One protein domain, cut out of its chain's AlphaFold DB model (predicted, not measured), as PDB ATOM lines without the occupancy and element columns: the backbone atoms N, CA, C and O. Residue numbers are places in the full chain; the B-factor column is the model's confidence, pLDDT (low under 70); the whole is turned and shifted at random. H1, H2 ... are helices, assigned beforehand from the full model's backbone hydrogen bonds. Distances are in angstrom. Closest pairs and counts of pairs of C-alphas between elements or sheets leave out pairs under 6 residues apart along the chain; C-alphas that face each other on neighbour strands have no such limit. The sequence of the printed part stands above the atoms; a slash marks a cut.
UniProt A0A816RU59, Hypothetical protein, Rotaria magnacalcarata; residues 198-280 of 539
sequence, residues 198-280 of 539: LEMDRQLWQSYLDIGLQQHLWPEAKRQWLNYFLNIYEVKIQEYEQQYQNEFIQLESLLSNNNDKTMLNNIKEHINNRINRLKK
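What this domain is: This is residues 198 to 280 of the 539 residues of the protein "Hypothetical protein" of Rotaria magnacalcarata (UniProt A0A816RU59). What is the shape? H2 makes the diagonal of a flat, open Z, and H1 and H3 fold back from its ends on opposite sides. What builds it? The 83 printed residues are all helix by class, with named helices H1, H2, H3 in order and no named strand. The whole is extended, 67 by 26 by 11 A, with radius of gyration of the C-alphas 21.0 A.

How they stand to each other: What touches the longest helix? H2, residues 218 to 255, and H1, residues 199 to 215, form a hairpin at a shallow tilt of 22 degrees; residues 218 to 225 and 208 to 212 alone touch, the closest C-alphas, 218 and 212, 5.2 A apart. H2 and H3, residues 261 to 280, form another at 3 degrees; residues 252 to 255 and 261 to 264 alone only just touch, with 3 pairs of C-alphas within 8 A, closest 255 and 264, 7.0 A. What stays apart? H1 and H3 are apart. Are the backbones bonded? In H1, H2 and H3 every O i to N i+4 pair is within hydrogen-bond range.

Where its parts are: Where is H2? It runs 55.2 A from C-alpha 218 (11.885, 68.352, -31.100) to C-alpha 255 (21.354, 17.655, -50.825). And the others? H1 is 25.2 A long, H3 28.7 A.

The domain as a whole: How is it joined? The printed part has no cut, and both links are tight. Where is confidence low? Residues 198 to 227, 230 and 258 are under 70.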
ATOM      1  N   LEU A 198       3.555  45.951 -31.613       57.09
ATOM      2  CA  LEU A 198       4.122  45.239 -30.471       57.09
ATOM      3  C   LEU A 198       4.435  46.236 -29.334       57.09
ATOM      4  O   LEU A 198       4.763  47.393 -29.595       57.09
ATOM      5  N   GLU A 199       4.389  45.778 -28.078       47.81
ATOM      6  CA  GLU A 199       4.633  46.547 -26.833       47.81
ATOM      7  C   GLU A 199       5.887  47.459 -26.887       47.81
ATOM      8  O   GLU A 199       5.924  48.535 -26.286       47.81
ATOM      9  N   MET A 200       6.881  47.064 -27.688       47.22
ATOM     10  CA  MET A 200       8.096  47.817 -28.016       47.22
ATOM     11  C   MET A 200       7.833  49.209 -28.613       47.22
ATOM     12  O   MET A 200       8.460  50.180 -28.193       47.22
ATOM     13  N   ASP A 201       6.890  49.348 -29.550       50.25
ATOM     14  CA  ASP A 201       6.605  50.643 -30.181       50.25
ATOM     15  C   ASP A 201       5.955  51.609 -29.183       50.25
ATOM     16  O   ASP A 201       6.235  52.806 -29.188       50.25
ATOM     17  N   ARG A 202       5.137  51.101 -28.257       53.34
ATOM     18  CA  ARG A 202       4.500  51.907 -27.207       53.34
ATOM     19  C   ARG A 202       5.522  52.479 -26.219       53.34
ATOM     20  O   ARG A 202       5.451  53.666 -25.900       53.34
ATOM     21  N   GLN A 203       6.479  51.668 -25.761       56.41
ATOM     22  CA  GLN A 203       7.569  52.135 -24.890       56.41
ATOM     23  C   GLN A 203       8.460  53.161 -25.609       56.41
ATOM     24  O   GLN A 203       8.866  54.165 -25.020       56.41
ATOM     25  N   LEU A 204       8.673  52.966 -26.912       56.62
ATOM     26  CA  LEU A 204       9.404  53.893 -27.772       56.62
ATOM     27  C   LEU A 204       8.704  55.252 -27.930       56.62
ATOM     28  O   LEU A 204       9.347  56.301 -27.986       56.62
ATOM     29  N   TRP A 205       7.374  55.251 -28.001       57.91
ATOM     30  CA  TRP A 205       6.592  56.484 -28.074       57.91
ATOM     31  C   TRP A 205       6.621  57.274 -26.778       57.91
ATOM     32  O   TRP A 205       6.679  58.504 -26.822       57.91
ATOM     33  N   GLN A 206       6.612  56.574 -25.644       59.12
ATOM     34  CA  GLN A 206       6.702  57.207 -24.340       59.12
ATOM     35  C   GLN A 206       8.051  57.921 -24.183       59.12
ATOM     36  O   GLN A 206       8.063  59.114 -23.899       59.12
ATOM     37  N   SER A 207       9.167  57.268 -24.528       56.00
ATOM     38  CA  SER A 207      10.495  57.896 -24.446       56.00
ATOM     39  C   SER A 207      10.649  59.102 -25.384       56.00
ATOM     40  O   SER A 207      11.184  60.135 -24.987       56.00
ATOM     41  N   TYR A 208      10.120  59.030 -26.611       51.97
ATOM     42  CA  TYR A 208      10.152  60.150 -27.558       51.97
ATOM     43  C   TYR A 208       9.310  61.351 -27.090       51.97
ATOM     44  O   TYR A 208       9.729  62.503 -27.245       51.97
ATOM     45  N   LEU A 209       8.130  61.096 -26.513       57.00
ATOM     46  CA  LEU A 209       7.295  62.138 -25.912       57.00
ATOM     47  C   LEU A 209       7.981  62.751 -24.691       57.00
ATOM     48  O   LEU A 209       8.026  63.975 -24.593       57.00
ATOM     49  N   ASP A 210       8.571  61.931 -23.827       59.09
ATOM     50  CA  ASP A 210       9.251  62.386 -22.615       59.09
ATOM     51  C   ASP A 210      10.459  63.282 -22.955       59.09
ATOM     52  O   ASP A 210      10.595  64.372 -22.396       59.09
ATOM     53  N   ILE A 211      11.267  62.912 -23.960       54.12
ATOM     54  CA  ILE A 211      12.403  63.720 -24.452       54.12
ATOM     55  C   ILE A 211      11.920  65.028 -25.103       54.12
ATOM     56  O   ILE A 211      12.455  66.109 -24.837       54.12
ATOM     57  N   GLY A 212      10.890  64.959 -25.953       54.41
ATOM     58  CA  GLY A 212      10.324  66.138 -26.617       54.41
ATOM     59  C   GLY A 212       9.687  67.137 -25.640       54.41
ATOM     60  O   GLY A 212       9.776  68.351 -25.852       54.41
ATOM     61  N   LEU A 213       9.076  66.632 -24.563       54.38
ATOM     62  CA  LEU A 213       8.391  67.418 -23.535       54.38
ATOM     63  C   LEU A 213       9.357  68.035 -22.520       54.38
ATOM     64  O   LEU A 213       9.169  69.196 -22.163       54.38
ATOM     65  N   GLN A 214      10.400  67.317 -22.090       53.84
ATOM     66  CA  GLN A 214      11.335  67.827 -21.081       53.84
ATOM     67  C   GLN A 214      12.252  68.946 -21.598       53.84
ATOM     68  O   GLN A 214      12.713  69.760 -20.800       53.84
ATOM     69  N   GLN A 215      12.515  69.025 -22.910       51.78
ATOM     70  CA  GLN A 215      13.591  69.888 -23.425       51.78
ATOM     71  C   GLN A 215      13.185  70.916 -24.496       51.78
ATOM     72  O   GLN A 215      14.022  71.709 -24.916       51.78
ATOM     73  N   HIS A 216      11.939  70.924 -24.991       50.12
ATOM     74  CA  HIS A 216      11.547  71.717 -26.177       50.12
ATOM     75  C   HIS A 216      12.453  71.496 -27.418       50.12
ATOM     76  O   HIS A 216      12.449  72.301 -28.353       50.12
ATOM     77  N   LEU A 217      13.198  70.385 -27.474       55.41
ATOM     78  CA  LEU A 217      14.176  70.046 -28.514       55.41
ATOM     79  C   LEU A 217      13.634  68.961 -29.459       55.41
ATOM     80  O   LEU A 217      14.253  67.926 -29.696       55.41
ATOM     81  N   TRP A 218      12.475  69.220 -30.068       58.56
ATOM     82  CA  TRP A 218      11.885  68.352 -31.100       58.56
ATOM     83  C   TRP A 218      12.843  67.933 -32.237       58.56
ATOM     84  O   TRP A 218      12.682  66.825 -32.750       58.56
ATOM     85  N   PRO A 219      13.826  68.751 -32.673       57.38
ATOM     86  CA  PRO A 219      14.808  68.320 -33.670       57.38
ATOM     87  C   PRO A 219      15.758  67.220 -33.173       57.38
ATOM     88  O   PRO A 219      16.085  66.319 -33.941       57.38
ATOM     89  N   GLU A 220      16.162  67.267 -31.901       53.38
ATOM     90  CA  GLU A 220      17.083  66.290 -31.308       53.38
ATOM     91  C   GLU A 220      16.376  64.959 -31.053       53.38
ATOM     92  O   GLU A 220      16.882  63.906 -31.438       53.38
ATOM     93  N   ALA A 221      15.140  65.009 -30.548       56.88
ATOM     94  CA  ALA A 221      14.291  63.828 -30.424       56.88
ATOM     95  C   ALA A 221      14.110  63.126 -31.783       56.88
ATOM     96  O   ALA A 221      14.246  61.909 -31.884       56.88
ATOM     97  N   LYS A 222      13.872  63.887 -32.867       60.59
ATOM     98  CA  LYS A 222      13.783  63.331 -34.232       60.59
ATOM     99  C   LYS A 222      15.088  62.682 -34.694       60.59
ATOM    100  O   LYS A 222      15.034  61.662 -35.377       60.59
ATOM    101  N   ARG A 223      16.242  63.263 -34.347       62.72
ATOM    102  CA  ARG A 223      17.569  62.719 -34.681       62.72
ATOM    103  C   ARG A 223      17.803  61.379 -33.988       62.72
ATOM    104  O   ARG A 223      18.157  60.411 -34.652       62.72
ATOM    105  N   GLN A 224      17.565  61.321 -32.680       60.97
ATOM    106  CA  GLN A 224      17.735  60.103 -31.887       60.97
ATOM    107  C   GLN A 224      16.773  59.001 -32.337       60.97
ATOM    108  O   GLN A 224      17.186  57.860 -32.524       60.97
ATOM    109  N   TRP A 225      15.521  59.364 -32.616       69.06
ATOM    110  CA  TRP A 225      14.517  58.438 -33.132       69.06
ATOM    111  C   TRP A 225      14.913  57.849 -34.491       69.06
ATOM    112  O   TRP A 225      14.814  56.642 -34.693       69.06
ATOM    113  N   LEU A 226      15.431  58.672 -35.409       67.75
ATOM    114  CA  LEU A 226      15.918  58.187 -36.701       67.75
ATOM    115  C   LEU A 226      17.100  57.219 -36.541       67.75
ATOM    116  O   LEU A 226      17.108  56.174 -37.184       67.75
ATOM    117  N   ASN A 227      18.070  57.543 -35.682       64.69
ATOM    118  CA  ASN A 227      19.214  56.665 -35.420       64.69
ATOM    119  C   ASN A 227      18.779  55.319 -34.829       64.69
ATOM    120  O   ASN A 227      19.275  54.277 -35.245       64.69
ATOM    121  N   TYR A 228      17.819  55.332 -33.909       71.38
ATOM    122  CA  TYR A 228      17.274  54.115 -33.320       71.38
ATOM    123  C   TYR A 228      16.548  53.238 -34.353       71.38
ATOM    124  O   TYR A 228      16.782  52.034 -34.410       71.38
ATOM    125  N   PHE A 229      15.723  53.830 -35.226       71.38
ATOM    126  CA  PHE A 229      15.072  53.085 -36.309       71.38
ATOM    127  C   PHE A 229      16.079  52.469 -37.277       71.38
ATOM    128  O   PHE A 229      15.903  51.327 -37.691       71.38
ATOM    129  N   LEU A 230      17.140  53.203 -37.620       67.81
ATOM    130  CA  LEU A 230      18.215  52.669 -38.454       67.81
ATOM    131  C   LEU A 230      18.874  51.448 -37.800       67.81
ATOM    132  O   LEU A 230      19.072  50.450 -38.484       67.81
ATOM    133  N   ASN A 231      19.111  51.495 -36.487       72.00
ATOM    134  CA  ASN A 231      19.653  50.362 -35.741       72.00
ATOM    135  C   ASN A 231      18.698  49.152 -35.740       72.00
ATOM    136  O   ASN A 231      19.126  48.032 -35.986       72.00
ATOM    137  N   ILE A 232      17.387  49.358 -35.554       70.38
ATOM    138  CA  ILE A 232      16.399  48.266 -35.659       70.38
ATOM    139  C   ILE A 232      16.437  47.611 -37.041       70.38
ATOM    140  O   ILE A 232      16.383  46.385 -37.143       70.38
ATOM    141  N   TYR A 233      16.503  48.408 -38.110       71.25
ATOM    142  CA  TYR A 233      16.595  47.857 -39.459       71.25
ATOM    143  C   TYR A 233      17.877  47.051 -39.651       71.25
ATOM    144  O   TYR A 233      17.828  45.998 -40.278       71.25
ATOM    145  N   GLU A 234      18.994  47.509 -39.093       72.81
ATOM    146  CA  GLU A 234      20.268  46.792 -39.132       72.81
ATOM    147  C   GLU A 234      20.195  45.446 -38.397       72.81
ATOM    148  O   GLU A 234      20.552  44.423 -38.977       72.81
ATOM    149  N   VAL A 235      19.618  45.414 -37.192       75.19
ATOM    150  CA  VAL A 235      19.390  44.170 -36.433       75.19
ATOM    151  C   VAL A 235      18.476  43.210 -37.198       75.19
ATOM    152  O   VAL A 235      18.814  42.044 -37.368       75.19
ATOM    153  N   LYS A 236      17.356  43.692 -37.750       71.75
ATOM    154  CA  LYS A 236      16.455  42.859 -38.566       71.75
ATOM    155  C   LYS A 236      17.144  42.278 -39.801       71.75
ATOM    156  O   LYS A 236      16.848  41.155 -40.195       71.75
ATOM    157  N   ILE A 237      18.046  43.031 -40.433       70.75
ATOM    158  CA  ILE A 237      18.839  42.528 -41.564       70.75
ATOM    159  C   ILE A 237      19.744  41.380 -41.107       70.75
ATOM    160  O   ILE A 237      19.822  40.374 -41.809       70.75
ATOM    161  N   GLN A 238      20.381  41.505 -39.941       75.31
ATOM    162  CA  GLN A 238      21.221  40.449 -39.369       75.31
ATOM    163  C   GLN A 238      20.404  39.201 -39.006       75.31
ATOM    164  O   GLN A 238      20.826  38.091 -39.321       75.31
ATOM    165  N   GLU A 239      19.213  39.368 -38.422       75.88
ATOM    166  CA  GLU A 239      18.289  38.260 -38.138       75.88
ATOM    167  C   GLU A 239      17.902  37.508 -39.418       75.88
ATOM    168  O   GLU A 239      17.972  36.280 -39.459       75.88
ATOM    169  N   TYR A 240      17.540  38.232 -40.484       75.12
ATOM    170  CA  TYR A 240      17.233  37.606 -41.770       75.12
ATOM    171  C   TYR A 240      18.450  36.897 -42.364       75.12
ATOM    172  O   TYR A 240      18.317  35.789 -42.873       75.12
ATOM    173  N   GLU A 241      19.640  37.498 -42.283       76.50
ATOM    174  CA  GLU A 241      20.878  36.864 -42.740       76.50
ATOM    175  C   GLU A 241      21.130  35.548 -41.992       76.50
ATOM    176  O   GLU A 241      21.414  34.536 -42.628       76.50
ATOM    177  N   GLN A 242      20.921  35.516 -40.674       80.88
ATOM    178  CA  GLN A 242      21.058  34.299 -39.874       80.88
ATOM    179  C   GLN A 242      20.006  33.235 -40.224       80.88
ATOM    180  O   GLN A 242      20.347  32.058 -40.348       80.88
ATOM    181  N   GLN A 243      18.743  33.627 -40.421       77.62
ATOM    182  CA  GLN A 243      17.680  32.706 -40.847       77.62
ATOM    183  C   GLN A 243      18.015  32.053 -42.192       77.62
ATOM    184  O   GLN A 243      17.961  30.829 -42.302       77.62
ATOM    185  N   TYR A 244      18.457  32.844 -43.174       76.69
ATOM    186  CA  TYR A 244      18.873  32.321 -44.475       76.69
ATOM    187  C   TYR A 244      20.075  31.379 -44.373       76.69
ATOM    188  O   TYR A 244      20.090  30.356 -45.053       76.69
ATOM    189  N   GLN A 245      21.065  31.681 -43.526       78.50
ATOM    190  CA  GLN A 245      22.199  30.775 -43.300       78.50
ATOM    191  C   GLN A 245      21.747  29.438 -42.696       78.50
ATOM    192  O   GLN A 245      22.208  28.382 -43.123       78.50
ATOM    193  N   ASN A 246      20.802  29.459 -41.754       81.19
ATOM    194  CA  ASN A 246      20.282  28.240 -41.138       81.19
ATOM    195  C   ASN A 246      19.492  27.376 -42.134       81.19
ATOM    196  O   ASN A 246      19.728  26.171 -42.217       81.19
ATOM    197  N   GLU A 247      18.588  27.976 -42.916       78.12
ATOM    198  CA  GLU A 247      17.847  27.271 -43.977       78.12
ATOM    199  C   GLU A 247      18.792  26.691 -45.033       78.12
ATOM    200  O   GLU A 247      18.600  25.582 -45.532       78.12
ATOM    201  N   PHE A 248      19.859  27.422 -45.341       77.50
ATOM    202  CA  PHE A 248      20.870  26.981 -46.281       77.50
ATOM    203  C   PHE A 248      21.655  25.765 -45.784       77.50
ATOM    204  O   PHE A 248      21.840  24.817 -46.543       77.50
ATOM    205  N   ILE A 249      22.066  25.755 -44.512       84.06
ATOM    206  CA  ILE A 249      22.719  24.595 -43.885       84.06
ATOM    207  C   ILE A 249      21.790  23.373 -43.928       84.06
ATOM    208  O   ILE A 249      22.234  22.266 -44.239       84.06
ATOM    209  N   GLN A 250      20.491  23.564 -43.677       81.12
ATOM    210  CA  GLN A 250      19.503  22.486 -43.780       81.12
ATOM    211  C   GLN A 250      19.403  21.948 -45.213       81.12
ATOM    212  O   GLN A 250      19.484  20.737 -45.416       81.12
ATOM    213  N   LEU A 251      19.307  22.823 -46.218       76.62
ATOM    214  CA  LEU A 251      19.288  22.421 -47.629       76.62
ATOM    215  C   LEU A 251      20.573  21.699 -48.051       76.62
ATOM    216  O   LEU A 251      20.506  20.698 -48.759       76.62
ATOM    217  N   GLU A 252      21.735  22.170 -47.599       80.12
ATOM    218  CA  GLU A 252      23.023  21.527 -47.862       80.12
ATOM    219  C   GLU A 252      23.081  20.119 -47.256       80.12
ATOM    220  O   GLU A 252      23.519  19.183 -47.926       80.12
ATOM    221  N   SER A 253      22.555  19.932 -46.041       82.94
ATOM    222  CA  SER A 253      22.473  18.610 -45.406       82.94
ATOM    223  C   SER A 253      21.545  17.637 -46.145       82.94
ATOM    224  O   SER A 253      21.869  16.458 -46.267       82.94
ATOM    225  N   LEU A 254      20.429  18.127 -46.701       79.31
ATOM    226  CA  LEU A 254      19.487  17.318 -47.480       79.31
ATOM    227  C   LEU A 254      20.062  16.931 -48.850       79.31
ATOM    228  O   LEU A 254      19.844  15.817 -49.324       79.31
ATOM    229  N   LEU A 255      20.803  17.844 -49.482       76.38
ATOM    230  CA  LEU A 255      21.354  17.655 -50.825       76.38
ATOM    231  C   LEU A 255      22.675  16.882 -50.839       76.38
ATOM    232  O   LEU A 255      22.963  16.245 -51.845       76.38
ATOM    233  N   SER A 256      23.437  16.846 -49.742       77.88
ATOM    234  CA  SER A 256      24.649  16.014 -49.625       77.88
ATOM    235  C   SER A 256      24.399  14.510 -49.813       77.88
ATOM    236  O   SER A 256      25.337  13.778 -50.120       77.88
ATOM    237  N   ASN A 257      23.151  14.047 -49.687       77.00
ATOM    238  CA  ASN A 257      22.775  12.648 -49.911       77.00
ATOM    239  C   ASN A 257      22.475  12.310 -51.384       77.00
ATOM    240  O   ASN A 257      22.428  11.134 -51.734       77.00
ATOM    241  N   ASN A 258      22.303  13.311 -52.253       66.12
ATOM    242  CA  ASN A 258      22.021  13.126 -53.675       66.12
ATOM    243  C   ASN A 258      23.205  13.654 -54.504       66.12
ATOM    244  O   ASN A 258      23.712  14.741 -54.248       66.12
ATOM    245  N   ASN A 259      23.654  12.919 -55.527       79.25
ATOM    246  CA  ASN A 259      24.845  13.254 -56.334       79.25
ATOM    247  C   ASN A 259      24.766  14.585 -57.136       79.25
ATOM    248  O   ASN A 259      25.695  14.913 -57.877       79.25
ATOM    249  N   ASP A 260      23.721  15.398 -56.967       74.94
ATOM    250  CA  ASP A 260      23.461  16.632 -57.720       74.94
ATOM    251  C   ASP A 260      24.152  17.877 -57.130       74.94
ATOM    252  O   ASP A 260      23.542  18.921 -56.867       74.94
ATOM    253  N   LYS A 261      25.484  17.813 -56.997       81.12
ATOM    254  CA  LYS A 261      26.328  18.958 -56.587       81.12
ATOM    255  C   LYS A 261      26.122  20.204 -57.458       81.12
ATOM    256  O   LYS A 261      26.254  21.331 -56.981       81.12
ATOM    257  N   THR A 262      25.783  20.015 -58.731       85.06
ATOM    258  CA  THR A 262      25.574  21.100 -59.699       85.06
ATOM    259  C   THR A 262      24.343  21.941 -59.357       85.06
ATOM    260  O   THR A 262      24.390  23.168 -59.438       85.06
ATOM    261  N   MET A 263      23.251  21.302 -58.920       82.12
ATOM    262  CA  MET A 263      22.023  22.000 -58.532       82.12
ATOM    263  C   MET A 263      22.227  22.791 -57.240       82.12
ATOM    264  O   MET A 263      21.816  23.950 -57.164       82.12
ATOM    265  N   LEU A 264      22.934  22.206 -56.265       80.31
ATOM    266  CA  LEU A 264      23.283  22.890 -55.023       80.31
ATOM    267  C   LEU A 264      24.078  24.167 -55.316       80.31
ATOM    268  O   LEU A 264      23.683  25.233 -54.853       80.31
ATOM    269  N   ASN A 265      25.127  24.096 -56.143       84.19
ATOM    270  CA  ASN A 265      25.936  25.265 -56.510       84.19
ATOM    271  C   ASN A 265      25.111  26.379 -57.171       84.19
ATOM    272  O   ASN A 265      25.264  27.543 -56.799       84.19
ATOM    273  N   ASN A 266      24.185  26.035 -58.071       82.06
ATOM    274  CA  ASN A 266      23.293  27.012 -58.704       82.06
ATOM    275  C   ASN A 266      22.362  27.695 -57.684       82.06
ATOM    276  O   ASN A 266      22.111  28.899 -57.776       82.06
ATOM    277  N   ILE A 267      21.877  26.953 -56.681       80.06
ATOM    278  CA  ILE A 267      21.077  27.504 -55.578       80.06
ATOM    279  C   ILE A 267      21.938  28.424 -54.700       80.06
ATOM    280  O   ILE A 267      21.506  29.540 -54.395       80.06
ATOM    281  N   LYS A 268      23.173  28.014 -54.353       81.31
ATOM    282  CA  LYS A 268      24.126  28.852 -53.596       81.31
ATOM    283  C   LYS A 268      24.361  30.180 -54.308       81.31
ATOM    284  O   LYS A 268      24.275  31.246 -53.696       81.31
ATOM    285  N   GLU A 269      24.619  30.124 -55.610       85.06
ATOM    286  CA  GLU A 269      24.865  31.309 -56.423       85.06
ATOM    287  C   GLU A 269      23.627  32.217 -56.490       85.06
ATOM    288  O   GLU A 269      23.738  33.434 -56.317       85.06
ATOM    289  N   HIS A 270      22.430  31.646 -56.668       81.44
ATOM    290  CA  HIS A 270      21.183  32.411 -56.703       81.44
ATOM    291  C   HIS A 270      20.906  33.152 -55.386       81.44
ATOM    292  O   HIS A 270      20.590  34.347 -55.407       81.44
ATOM    293  N   ILE A 271      21.060  32.474 -54.244       77.56
ATOM    294  CA  ILE A 271      20.842  33.058 -52.912       77.56
ATOM    295  C   ILE A 271      21.853  34.176 -52.651       77.56
ATOM    296  O   ILE A 271      21.455  35.292 -52.305       77.56
ATOM    297  N   ASN A 272      23.141  33.930 -52.907       81.00
ATOM    298  CA  ASN A 272      24.185  34.945 -52.754       81.00
ATOM    299  C   ASN A 272      23.906  36.180 -53.622       81.00
ATOM    300  O   ASN A 272      23.984  37.317 -53.151       81.00
ATOM    301  N   ASN A 273      23.494  35.973 -54.874       82.00
ATOM    302  CA  ASN A 273      23.105  37.060 -55.768       82.00
ATOM    303  C   ASN A 273      21.888  37.841 -55.245       82.00
ATOM    304  O   ASN A 273      21.852  39.073 -55.354       82.00
ATOM    305  N   ARG A 274      20.895  37.168 -54.651       78.62
ATOM    306  CA  ARG A 274      19.709  37.817 -54.071       78.62
ATOM    307  C   ARG A 274      20.051  38.633 -52.823       78.62
ATOM    308  O   ARG A 274      19.605  39.779 -52.732       78.62
ATOM    309  N   ILE A 275      20.873  38.093 -51.922       77.69
ATOM    310  CA  ILE A 275      21.364  38.785 -50.717       77.69
ATOM    311  C   ILE A 275      22.150  40.038 -51.110       77.69
ATOM    312  O   ILE A 275      21.878  41.127 -50.603       77.69
ATOM    313  N   ASN A 276      23.066  39.922 -52.074       80.88
ATOM    314  CA  ASN A 276      23.865  41.056 -52.541       80.88
ATOM    315  C   ASN A 276      23.002  42.164 -53.166       80.88
ATOM    316  O   ASN A 276      23.259  43.348 -52.929       80.88
ATOM    317  N   ARG A 277      21.943  41.809 -53.910       77.12
ATOM    318  CA  ARG A 277      20.970  42.791 -54.426       77.12
ATOM    319  C   ARG A 277      20.217  43.499 -53.298       77.12
ATOM    320  O   ARG A 277      20.118  44.719 -53.333       77.12
ATOM    321  N   LEU A 278      19.746  42.767 -52.286       74.81
ATOM    322  CA  LEU A 278      19.052  43.360 -51.136       74.81
ATOM    323  C   LEU A 278      19.962  44.303 -50.339       74.81
ATOM    324  O   LEU A 278      19.557  45.427 -50.042       74.81
ATOM    325  N   LYS A 279      21.205  43.888 -50.051       77.31
ATOM    326  CA  LYS A 279      22.205  44.744 -49.389       77.31
ATOM    327  C   LYS A 279      22.407  46.038 -50.179       77.31
ATOM    328  O   LYS A 279      22.346  47.124 -49.606       77.31
ATOM    329  N   LYS A 280      22.571  45.941 -51.502       82.88
ATOM    330  CA  LYS A 280      22.724  47.105 -52.382       82.88
ATOM    331  C   LYS A 280      21.507  48.038 -52.352       82.88
ATOM    332  O   LYS A 280      21.687  49.233 -52.142       82.88
TER     333      LYS A 280